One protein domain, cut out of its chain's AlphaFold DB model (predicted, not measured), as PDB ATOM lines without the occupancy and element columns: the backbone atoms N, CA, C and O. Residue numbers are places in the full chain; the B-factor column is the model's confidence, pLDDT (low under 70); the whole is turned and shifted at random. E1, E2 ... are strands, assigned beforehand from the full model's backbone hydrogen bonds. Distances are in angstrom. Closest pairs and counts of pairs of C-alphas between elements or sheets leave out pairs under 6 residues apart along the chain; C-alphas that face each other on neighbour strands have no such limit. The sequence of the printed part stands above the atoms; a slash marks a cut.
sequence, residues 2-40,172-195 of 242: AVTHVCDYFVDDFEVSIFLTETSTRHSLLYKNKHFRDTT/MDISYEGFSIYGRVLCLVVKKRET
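AT A GLANCE: This is residues 2 to 40 and 172 to 195 of the 242 residues of an uncharacterized protein of Togninia minima (strain UCR-PA7) (UniProt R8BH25). A long, narrow ribbon of antiparallel strands is bent into a wide V, with E2 and E3 running side by side along both of its legs. One leg is three strands wide, where the short strand E1 folds against residues 14 to 21 of E2 in a hairpin; the other is two strands wide, made by residues 27 to 36 of E2 and 172 to 181 of E3, and nothing covers the faces of the ribbon. The printed part has 63 residues with no named helix and three named strands, in the order E1, E2, E3 both along the chain and across the sheet; the class is all strand. The whole is extended, with a radius of gyration of the C-alphas of 19.6 A and spans of 67 by 29 by 12 A.

IN THESE COORDINATES: The longest strand, E2, is residues 14 to 37, from C-alpha 14 at (11.895, -50.445, -7.121) to C-alpha 37 at (-19.603, -22.204, 20.855), 50.7 A. E3 is residues 172 to 192, 46.8 A from first to last C-alpha, and ends with C-alpha 192 at (8.509, -51.595, -9.820). E1 is residues 3 to 11, 23.2 A long, and begins with C-alpha 3 at (11.210, -29.949, -13.542).

HOW THE PARTS SIT: In the twisted sheet E2 is the inner strand, and E1 and E3 are the edge strands. E2 and E3 are antiparallel, with 167 degrees between their directions. Their C-alphas 14 and 192 face each other at 4.5 A, and so do C-alphas 36 and 172 at 4.6 A. N 19 and O 187 are within hydrogen-bond range at 2.8 A, as are N 31 and O 177 at 2.7 A. E2 bends by 92 degrees at residue 17, and E3 bends by 85 degrees at residue 183. E1 and E2 are an antiparallel hairpin with a tight link of two residues. C-alphas 3 and 21 face each other at 4.5 A, and N 9 and O 16 are within hydrogen-bond range at 2.8 A. E1 bends by 51 degrees at residue 6.

THE WHOLE: The two C-alphas farthest apart are those of Thr 40 and Thr 195, at 67.3 A. Residues 41 to 171 are cut out and not printed, and C-alphas 40 and 172 are 12.7 A apart across the cut. The link from E2 to E3 is the link across the cut. The mean pLDDT of the printed part is 85.4; residues 39 to 40 and residue 195 are under 70.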
ATOM      1  N   ALA A   2       9.487 -25.625 -14.511       77.75
ATOM      2  CA  ALA A   2      10.785 -26.285 -14.600       77.75
ATOM      3  C   ALA A   2      10.758 -27.529 -13.703       77.75
ATOM      4  O   ALA A   2      10.426 -27.436 -12.521       77.75
ATOM      5  N   VAL A   3      11.064 -28.691 -14.278       83.50
ATOM      6  CA  VAL A   3      11.210 -29.949 -13.542       83.50
ATOM      7  C   VAL A   3      12.687 -30.294 -13.545       83.50
ATOM      8  O   VAL A   3      13.279 -30.472 -14.608       83.50
ATOM      9  N   THR A   4      13.281 -30.367 -12.360       87.88
ATOM     10  CA  THR A   4      14.680 -30.764 -12.195       87.88
ATOM     11  C   THR A   4      14.707 -32.203 -11.704       87.88
ATOM     12  O   THR A   4      14.201 -32.498 -10.622       87.88
ATOM     13  N   HIS A   5      15.266 -33.110 -12.503       88.12
ATOM     14  CA  HIS A   5      15.588 -34.455 -12.025       88.12
ATOM     15  C   HIS A   5      16.746 -34.345 -11.035       88.12
ATOM     16  O   HIS A   5      17.761 -33.719 -11.337       88.12
ATOM     17  N   VAL A   6      16.543 -34.874  -9.830       89.31
ATOM     18  CA  VAL A   6      17.514 -34.769  -8.737       89.31
ATOM     19  C   VAL A   6      18.404 -36.001  -8.730       89.31
ATOM     20  O   VAL A   6      19.626 -35.882  -8.779       89.31
ATOM     21  N   CYS A   7      17.798 -37.186  -8.665       88.19
ATOM     22  CA  CYS A   7      18.510 -38.456  -8.657       88.19
ATOM     23  C   CYS A   7      17.555 -39.638  -8.865       88.19
ATOM     24  O   CYS A   7      16.341 -39.521  -8.683       88.19
ATOM     25  N   ASP A   8      18.143 -40.789  -9.196       88.56
ATOM     26  CA  ASP A   8      17.475 -42.090  -9.195       88.56
ATOM     27  C   ASP A   8      18.042 -42.960  -8.069       88.56
ATOM     28  O   ASP A   8      19.257 -43.023  -7.858       88.56
ATOM     29  N   TYR A   9      17.157 -43.645  -7.348       88.06
ATOM     30  CA  TYR A   9      17.495 -44.540  -6.247       88.06
ATOM     31  C   TYR A   9      16.859 -45.918  -6.456       88.06
ATOM     32  O   TYR A   9      15.716 -46.021  -6.896       88.06
ATOM     33  N   PHE A  10      17.589 -46.990  -6.135       86.44
ATOM     34  CA  PHE A  10      17.124 -48.369  -6.314       86.44
ATOM     35  C   PHE A  10      17.010 -49.087  -4.967       86.44
ATOM     36  O   PHE A  10      18.007 -49.219  -4.259       86.44
ATOM     37  N   VAL A  11      15.819 -49.593  -4.634       86.69
ATOM     38  CA  VAL A  11      15.547 -50.346  -3.391       86.69
ATOM     39  C   VAL A  11      14.657 -51.531  -3.698       86.69
ATOM     40  O   VAL A  11      13.580 -51.319  -4.237       86.69
ATOM     41  N   ASP A  12      15.066 -52.746  -3.326       81.69
ATOM     42  CA  ASP A  12      14.194 -53.934  -3.278       81.69
ATOM     43  C   ASP A  12      13.264 -54.089  -4.501       81.69
ATOM     44  O   ASP A  12      12.050 -54.216  -4.376       81.69
ATOM     45  N   ASP A  13      13.846 -54.032  -5.703       89.94
ATOM     46  CA  ASP A  13      13.164 -54.083  -7.011       89.94
ATOM     47  C   ASP A  13      12.360 -52.844  -7.428       89.94
ATOM     48  O   ASP A  13      11.688 -52.873  -8.456       89.94
ATOM     49  N   PHE A  14      12.470 -51.725  -6.724       91.25
ATOM     50  CA  PHE A  14      11.895 -50.445  -7.121       91.25
ATOM     51  C   PHE A  14      12.966 -49.482  -7.631       91.25
ATOM     52  O   PHE A  14      14.032 -49.326  -7.042       91.25
ATOM     53  N   GLU A  15      12.650 -48.833  -8.743       91.31
ATOM     54  CA  GLU A  15      13.320 -47.660  -9.286       91.31
ATOM     55  C   GLU A  15      12.540 -46.436  -8.795       91.31
ATOM     56  O   GLU A  15      11.366 -46.269  -9.127       91.31
ATOM     57  N   VAL A  16      13.159 -45.623  -7.943       92.94
ATOM     58  CA  VAL A  16      12.578 -44.392  -7.404       92.94
ATOM     59  C   VAL A  16      13.279 -43.210  -8.055       92.94
ATOM     60  O   VAL A  16      14.439 -42.942  -7.754       92.94
ATOM     61  N   SER A  17      12.573 -42.494  -8.920       91.75
ATOM     62  CA  SER A  17      13.057 -41.246  -9.509       91.75
ATOM     63  C   SER A  17      12.541 -40.060  -8.706       91.75
ATOM     64  O   SER A  17      11.339 -39.948  -8.444       91.75
ATOM     65  N   ILE A  18      13.449 -39.172  -8.312       92.19
ATOM     66  CA  ILE A  18      13.142 -37.991  -7.508       92.19
ATOM     67  C   ILE A  18      13.224 -36.750  -8.398       92.19
ATOM     68  O   ILE A  18      14.255 -36.463  -9.008       92.19
ATOM     69  N   PHE A  19      12.134 -35.990  -8.441       90.75
ATOM     70  CA  PHE A  19      12.026 -34.749  -9.197       90.75
ATOM     71  C   PHE A  19      11.699 -33.599  -8.261       90.75
ATOM     72  O   PHE A  19      10.853 -33.720  -7.379       90.75
ATOM     73  N   LEU A  20      12.333 -32.460  -8.484       88.94
ATOM     74  CA  LEU A  20      11.988 -31.218  -7.825       88.94
ATOM     75  C   LEU A  20      11.328 -30.312  -8.858       88.94
ATOM     76  O   LEU A  20      11.958 -29.886  -9.828       88.94
ATOM     77  N   THR A  21      10.040 -30.056  -8.669       86.06
ATOM     78  CA  THR A  21       9.252 -29.232  -9.576       86.06
ATOM     79  C   THR A  21       9.109 -27.838  -8.998       86.06
ATOM     80  O   THR A  21       8.584 -27.674  -7.899       86.06
ATOM     81  N   GLU A  22       9.574 -26.829  -9.728       83.31
ATOM     82  CA  GLU A  22       9.387 -25.437  -9.333       83.31
ATOM     83  C   GLU A  22       7.947 -25.007  -9.628       83.31
ATOM     84  O   GLU A  22       7.486 -25.019 -10.777       83.31
ATOM     85  N   THR A  23       7.221 -24.653  -8.572       77.81
ATOM     86  CA  THR A  23       5.814 -24.262  -8.627       77.81
ATOM     87  C   THR A  23       5.711 -22.765  -8.376       77.81
ATOM     88  O   THR A  23       6.006 -22.288  -7.283       77.81
ATOM     89  N   SER A  24       5.245 -22.012  -9.374       72.12
ATOM     90  CA  SER A  24       4.933 -20.583  -9.220       72.12
ATOM     91  C   SER A  24       3.671 -20.344  -8.382       72.12
ATOM     92  O   SER A  24       3.374 -19.212  -8.000       72.12
ATOM     93  N   THR A  25       2.902 -21.403  -8.119       73.69
ATOM     94  CA  THR A  25       1.690 -21.392  -7.301       73.69
ATOM     95  C   THR A  25       2.029 -21.638  -5.836       73.69
ATOM     96  O   THR A  25       2.776 -22.557  -5.507       73.69
ATOM     97  N   ARG A  26       1.438 -20.845  -4.936       71.88
ATOM     98  CA  ARG A  26       1.528 -21.079  -3.490       71.88
ATOM     99  C   ARG A  26       0.735 -22.337  -3.144       71.88
ATOM    100  O   ARG A  26      -0.480 -22.354  -3.323       71.88
ATOM    101  N   HIS A  27       1.400 -23.374  -2.650       78.50
ATOM    102  CA  HIS A  27       0.716 -24.560  -2.140       78.50
ATOM    103  C   HIS A  27       0.450 -24.364  -0.649       78.50
ATOM    104  O   HIS A  27       1.391 -24.180   0.107       78.50
ATOM    105  N   SER A  28      -0.805 -24.383  -0.203       81.88
ATOM    106  CA  SER A  28      -1.149 -24.230   1.217       81.88
ATOM    107  C   SER A  28      -1.731 -25.520   1.784       81.88
ATOM    108  O   SER A  28      -2.755 -25.999   1.295       81.88
ATOM    109  N   LEU A  29      -1.116 -26.062   2.835       84.88
ATOM    110  CA  LEU A  29      -1.704 -27.137   3.632       84.88
ATOM    111  C   LEU A  29      -2.581 -26.511   4.711       84.88
ATOM    112  O   LEU A  29      -2.069 -25.783   5.556       84.88
ATOM    113  N   LEU A  30      -3.887 -26.784   4.667       89.75
ATOM    114  CA  LEU A  30      -4.869 -26.255   5.612       89.75
ATOM    115  C   LEU A  30      -5.405 -27.377   6.512       89.75
ATOM    116  O   LEU A  30      -5.914 -28.389   6.031       89.75
ATOM    117  N   TYR A  31      -5.352 -27.167   7.819       92.62
ATOM    118  CA  TYR A  31      -6.006 -27.954   8.847       92.62
ATOM    119  C   TYR A  31      -7.301 -27.266   9.292       92.62
ATOM    120  O   TYR A  31      -7.333 -26.078   9.619       92.62
ATOM    121  N   LYS A  32      -8.402 -28.021   9.277       94.31
ATOM    122  CA  LYS A  32      -9.736 -27.514   9.603       94.31
ATOM    123  C   LYS A  32     -10.039 -27.724  11.083       94.31
ATOM    124  O   LYS A  32     -10.281 -28.850  11.510       94.31
ATOM    125  N   ASN A  33     -10.178 -26.630  11.820       91.81
ATOM    126  CA  ASN A  33     -10.608 -26.630  13.212       91.81
ATOM    127  C   ASN A  33     -12.094 -26.296  13.303       91.81
ATOM    128  O   ASN A  33     -12.562 -25.281  12.788       91.81
ATOM    129  N   LYS A  34     -12.849 -27.173  13.963       93.88
ATOM    130  CA  LYS A  34     -14.279 -27.004  14.218       93.88
ATOM    131  C   LYS A  34     -14.461 -26.625  15.680       93.88
ATOM    132  O   LYS A  34     -14.246 -27.454  16.559       93.88
ATOM    133  N   HIS A  35     -14.865 -25.393  15.929       87.25
ATOM    134  CA  HIS A  35     -15.175 -24.888  17.254       87.25
ATOM    135  C   HIS A  35     -16.682 -24.878  17.436       87.25
ATOM    136  O   HIS A  35     -17.423 -24.456  16.554       87.25
ATOM    137  N   PHE A  36     -17.140 -25.355  18.584       87.94
ATOM    138  CA  PHE A  36     -18.550 -25.335  18.935       87.94
ATOM    139  C   PHE A  36     -18.709 -24.374  20.101       87.94
ATOM    140  O   PHE A  36     -18.133 -24.591  21.168       87.94
ATOM    141  N   ARG A  37     -19.413 -23.270  19.876       80.19
ATOM    142  CA  ARG A  37     -19.603 -22.204  20.855       80.19
ATOM    143  C   ARG A  37     -21.071 -22.067  21.183       80.19
ATOM    144  O   ARG A  37     -21.931 -22.259  20.329       80.19
ATOM    145  N   ASP A  38     -21.350 -21.724  22.430       81.81
ATOM    146  CA  ASP A  38     -22.715 -21.411  22.805       81.81
ATOM    147  C   ASP A  38     -23.103 -20.048  22.213       81.81
ATOM    148  O   ASP A  38     -22.421 -19.040  22.414       81.81
ATOM    149  N   THR A  39     -24.208 -20.024  21.470       68.94
ATOM    150  CA  THR A  39     -24.713 -18.865  20.710       68.94
ATOM    151  C   THR A  39     -25.032 -17.664  21.618       68.94
ATOM    152  O   THR A  39     -25.191 -16.536  21.157       68.94
ATOM    153  N   THR A  40     -25.092 -17.872  22.935       66.50
ATOM    154  CA  THR A  40     -25.310 -16.826  23.943       66.50
ATOM    155  C   THR A  40     -24.148 -15.857  24.122       66.50
ATOM    156  O   THR A  40     -24.390 -14.714  24.513       66.50
ATOM    157  N   MET A 172     -21.455 -23.368  15.310       90.12
ATOM    158  CA  MET A 172     -20.261 -24.061  14.851       90.12
ATOM    159  C   MET A 172     -19.418 -23.097  14.024       90.12
ATOM    160  O   MET A 172     -19.776 -22.781  12.891       90.12
ATOM    161  N   ASP A 173     -18.284 -22.684  14.574       89.12
ATOM    162  CA  ASP A 173     -17.294 -21.870  13.882       89.12
ATOM    163  C   ASP A 173     -16.236 -22.788  13.267       89.12
ATOM    164  O   ASP A 173     -15.731 -23.713  13.907       89.12
ATOM    165  N   ILE A 174     -15.879 -22.547  12.009       93.81
ATOM    166  CA  ILE A 174     -14.806 -23.276  11.333       93.81
ATOM    167  C   ILE A 174     -13.653 -22.305  11.112       93.81
ATOM    168  O   ILE A 174     -13.814 -21.324  10.392       93.81
ATOM    169  N   SER A 175     -12.488 -22.600  11.679       92.19
ATOM    170  CA  SER A 175     -11.246 -21.898  11.359       92.19
ATOM    171  C   SER A 175     -10.313 -22.819  10.579       92.19
ATOM    172  O   SER A 175     -10.292 -24.029  10.801       92.19
ATOM    173  N   TYR A 176      -9.539 -22.247   9.664       93.31
ATOM    174  CA  TYR A 176      -8.521 -22.965   8.906       93.31
ATOM    175  C   TYR A 176      -7.155 -22.452   9.346       93.31
ATOM    176  O   TYR A 176      -6.881 -21.261   9.249       93.31
ATOM    177  N   GLU A 177      -6.329 -23.345   9.866       91.50
ATOM    178  CA  GLU A 177      -4.926 -23.079  10.174       91.50
ATOM    179  C   GLU A 177      -4.083 -23.692   9.065       91.50
ATOM    180  O   GLU A 177      -4.393 -24.793   8.623       91.50
ATOM    181  N   GLY A 178      -3.036 -23.032   8.584       89.00
ATOM    182  CA  GLY A 178      -2.231 -23.658   7.549       89.00
ATOM    183  C   GLY A 178      -0.883 -23.031   7.282       89.00
ATOM    184  O   GLY A 178      -0.602 -21.912   7.702       89.00
ATOM    185  N   PHE A 179      -0.070 -23.779   6.541       83.50
ATOM    186  CA  PHE A 179       1.275 -23.398   6.131       83.50
ATOM    187  C   PHE A 179       1.335 -23.306   4.611       83.50
ATOM    188  O   PHE A 179       0.855 -24.196   3.904       83.50
ATOM    189  N   SER A 180       1.920 -22.219   4.114       81.62
ATOM    190  CA  SER A 180       2.222 -22.061   2.694       81.62
ATOM    191  C   SER A 180       3.605 -22.637   2.413       81.62
ATOM    192  O   SER A 180       4.580 -22.274   3.064       81.62
ATOM    193  N   ILE A 181       3.677 -23.537   1.446       81.44
ATOM    194  CA  ILE A 181       4.903 -24.094   0.895       81.44
ATOM    195  C   ILE A 181       5.261 -23.238  -0.319       81.44
ATOM    196  O   ILE A 181       4.442 -23.055  -1.229       81.44
ATOM    197  N   TYR A 182       6.476 -22.692  -0.317       70.25
ATOM    198  CA  TYR A 182       6.969 -21.801  -1.361       70.25
ATOM    199  C   TYR A 182       8.026 -22.492  -2.230       70.25
ATOM    200  O   TYR A 182       8.883 -23.227  -1.745       70.25
ATOM    201  N   GLY A 183       7.974 -22.223  -3.535       77.25
ATOM    202  CA  GLY A 183       9.073 -22.468  -4.466       77.25
ATOM    203  C   GLY A 183       9.056 -23.835  -5.140       77.25
ATOM    204  O   GLY A 183       8.964 -23.897  -6.364       77.25
ATOM    205  N   ARG A 184       9.194 -24.933  -4.388       80.88
ATOM    206  CA  ARG A 184       9.474 -26.245  -4.996       80.88
ATOM    207  C   ARG A 184       8.725 -27.399  -4.336       80.88
ATOM    208  O   ARG A 184       8.670 -27.502  -3.115       80.88
ATOM    209  N   VAL A 185       8.200 -28.298  -5.161       82.88
ATOM    210  CA  VAL A 185       7.526 -29.534  -4.749       82.88
ATOM    211  C   VAL A 185       8.396 -30.732  -5.116       82.88
ATOM    212  O   VAL A 185       8.787 -30.890  -6.273       82.88
ATOM    213  N   LEU A 186       8.691 -31.581  -4.131       86.50
ATOM    214  CA  LEU A 186       9.381 -32.851  -4.339       86.50
ATOM    215  C   LEU A 186       8.377 -33.911  -4.815       86.50
ATOM    216  O   LEU A 186       7.416 -34.226  -4.117       86.50
ATOM    217  N   CYS A 187       8.607 -34.483  -5.989       85.50
ATOM    218  CA  CYS A 187       7.815 -35.559  -6.569       85.50
ATOM    219  C   CYS A 187       8.654 -36.841  -6.599       85.50
ATOM    220  O   CYS A 187       9.755 -36.845  -7.146       85.50
ATOM    221  N   LEU A 188       8.126 -37.936  -6.051       92.25
ATOM    222  CA  LEU A 188       8.755 -39.254  -6.114       92.25
ATOM    223  C   LEU A 188       7.956 -40.145  -7.064       92.25
ATOM    224  O   LEU A 188       6.766 -40.370  -6.849       92.25
ATOM    225  N   VAL A 189       8.606 -40.668  -8.100       91.38
ATOM    226  CA  VAL A 189       8.021 -41.649  -9.017       91.38
ATOM    227  C   VAL A 189       8.620 -43.005  -8.695       91.38
ATOM    228  O   VAL A 189       9.808 -43.225  -8.895       91.38
ATOM    229  N   VAL A 190       7.792 -43.914  -8.186       93.06
ATOM    230  CA  VAL A 190       8.204 -45.273  -7.829       93.06
ATOM    231  C   VAL A 190       7.751 -46.228  -8.926       93.06
ATOM    232  O   VAL A 190       6.557 -46.409  -9.158       93.06
ATOM    233  N   LYS A 191       8.704 -46.870  -9.593       92.06
ATOM    234  CA  LYS A 191       8.472 -47.873 -10.626       92.06
ATOM    235  C   LYS A 191       8.983 -49.220 -10.142       92.06
ATOM    236  O   LYS A 191      10.164 -49.390  -9.866       92.06
ATOM    237  N   LYS A 192       8.096 -50.212 -10.073       91.44
ATOM    238  CA  LYS A 192       8.509 -51.595  -9.820       91.44
ATOM    239  C   LYS A 192       9.249 -52.119 -11.049       91.44
ATOM    240  O   LYS A 192       8.689 -52.162 -12.144       91.44
ATOM    241  N   ARG A 193      10.501 -52.519 -10.878       84.06
ATOM    242  CA  ARG A 193      11.284 -53.210 -11.892       84.06
ATOM    243  C   ARG A 193      10.741 -54.626 -12.020       84.06
ATOM    244  O   ARG A 193      10.683 -55.381 -11.053       84.06
ATOM    245  N   GLU A 194      10.344 -54.994 -13.227       78.44
ATOM    246  CA  GLU A 194      10.046 -56.385 -13.537       78.44
ATOM    247  C   GLU A 194      11.362 -57.163 -13.475       78.44
ATOM    248  O   GLU A 194      12.229 -57.029 -14.341       78.44
ATOM    249  N   THR A 195      11.558 -57.945 -12.413       65.50
ATOM    250  CA  THR A 195      12.643 -58.918 -12.383       65.50
ATOM    251  C   THR A 195      12.352 -59.928 -13.487       65.50
ATOM    252  O   THR A 195      11.306 -60.575 -13.519       65.50
TER     253      THR A 195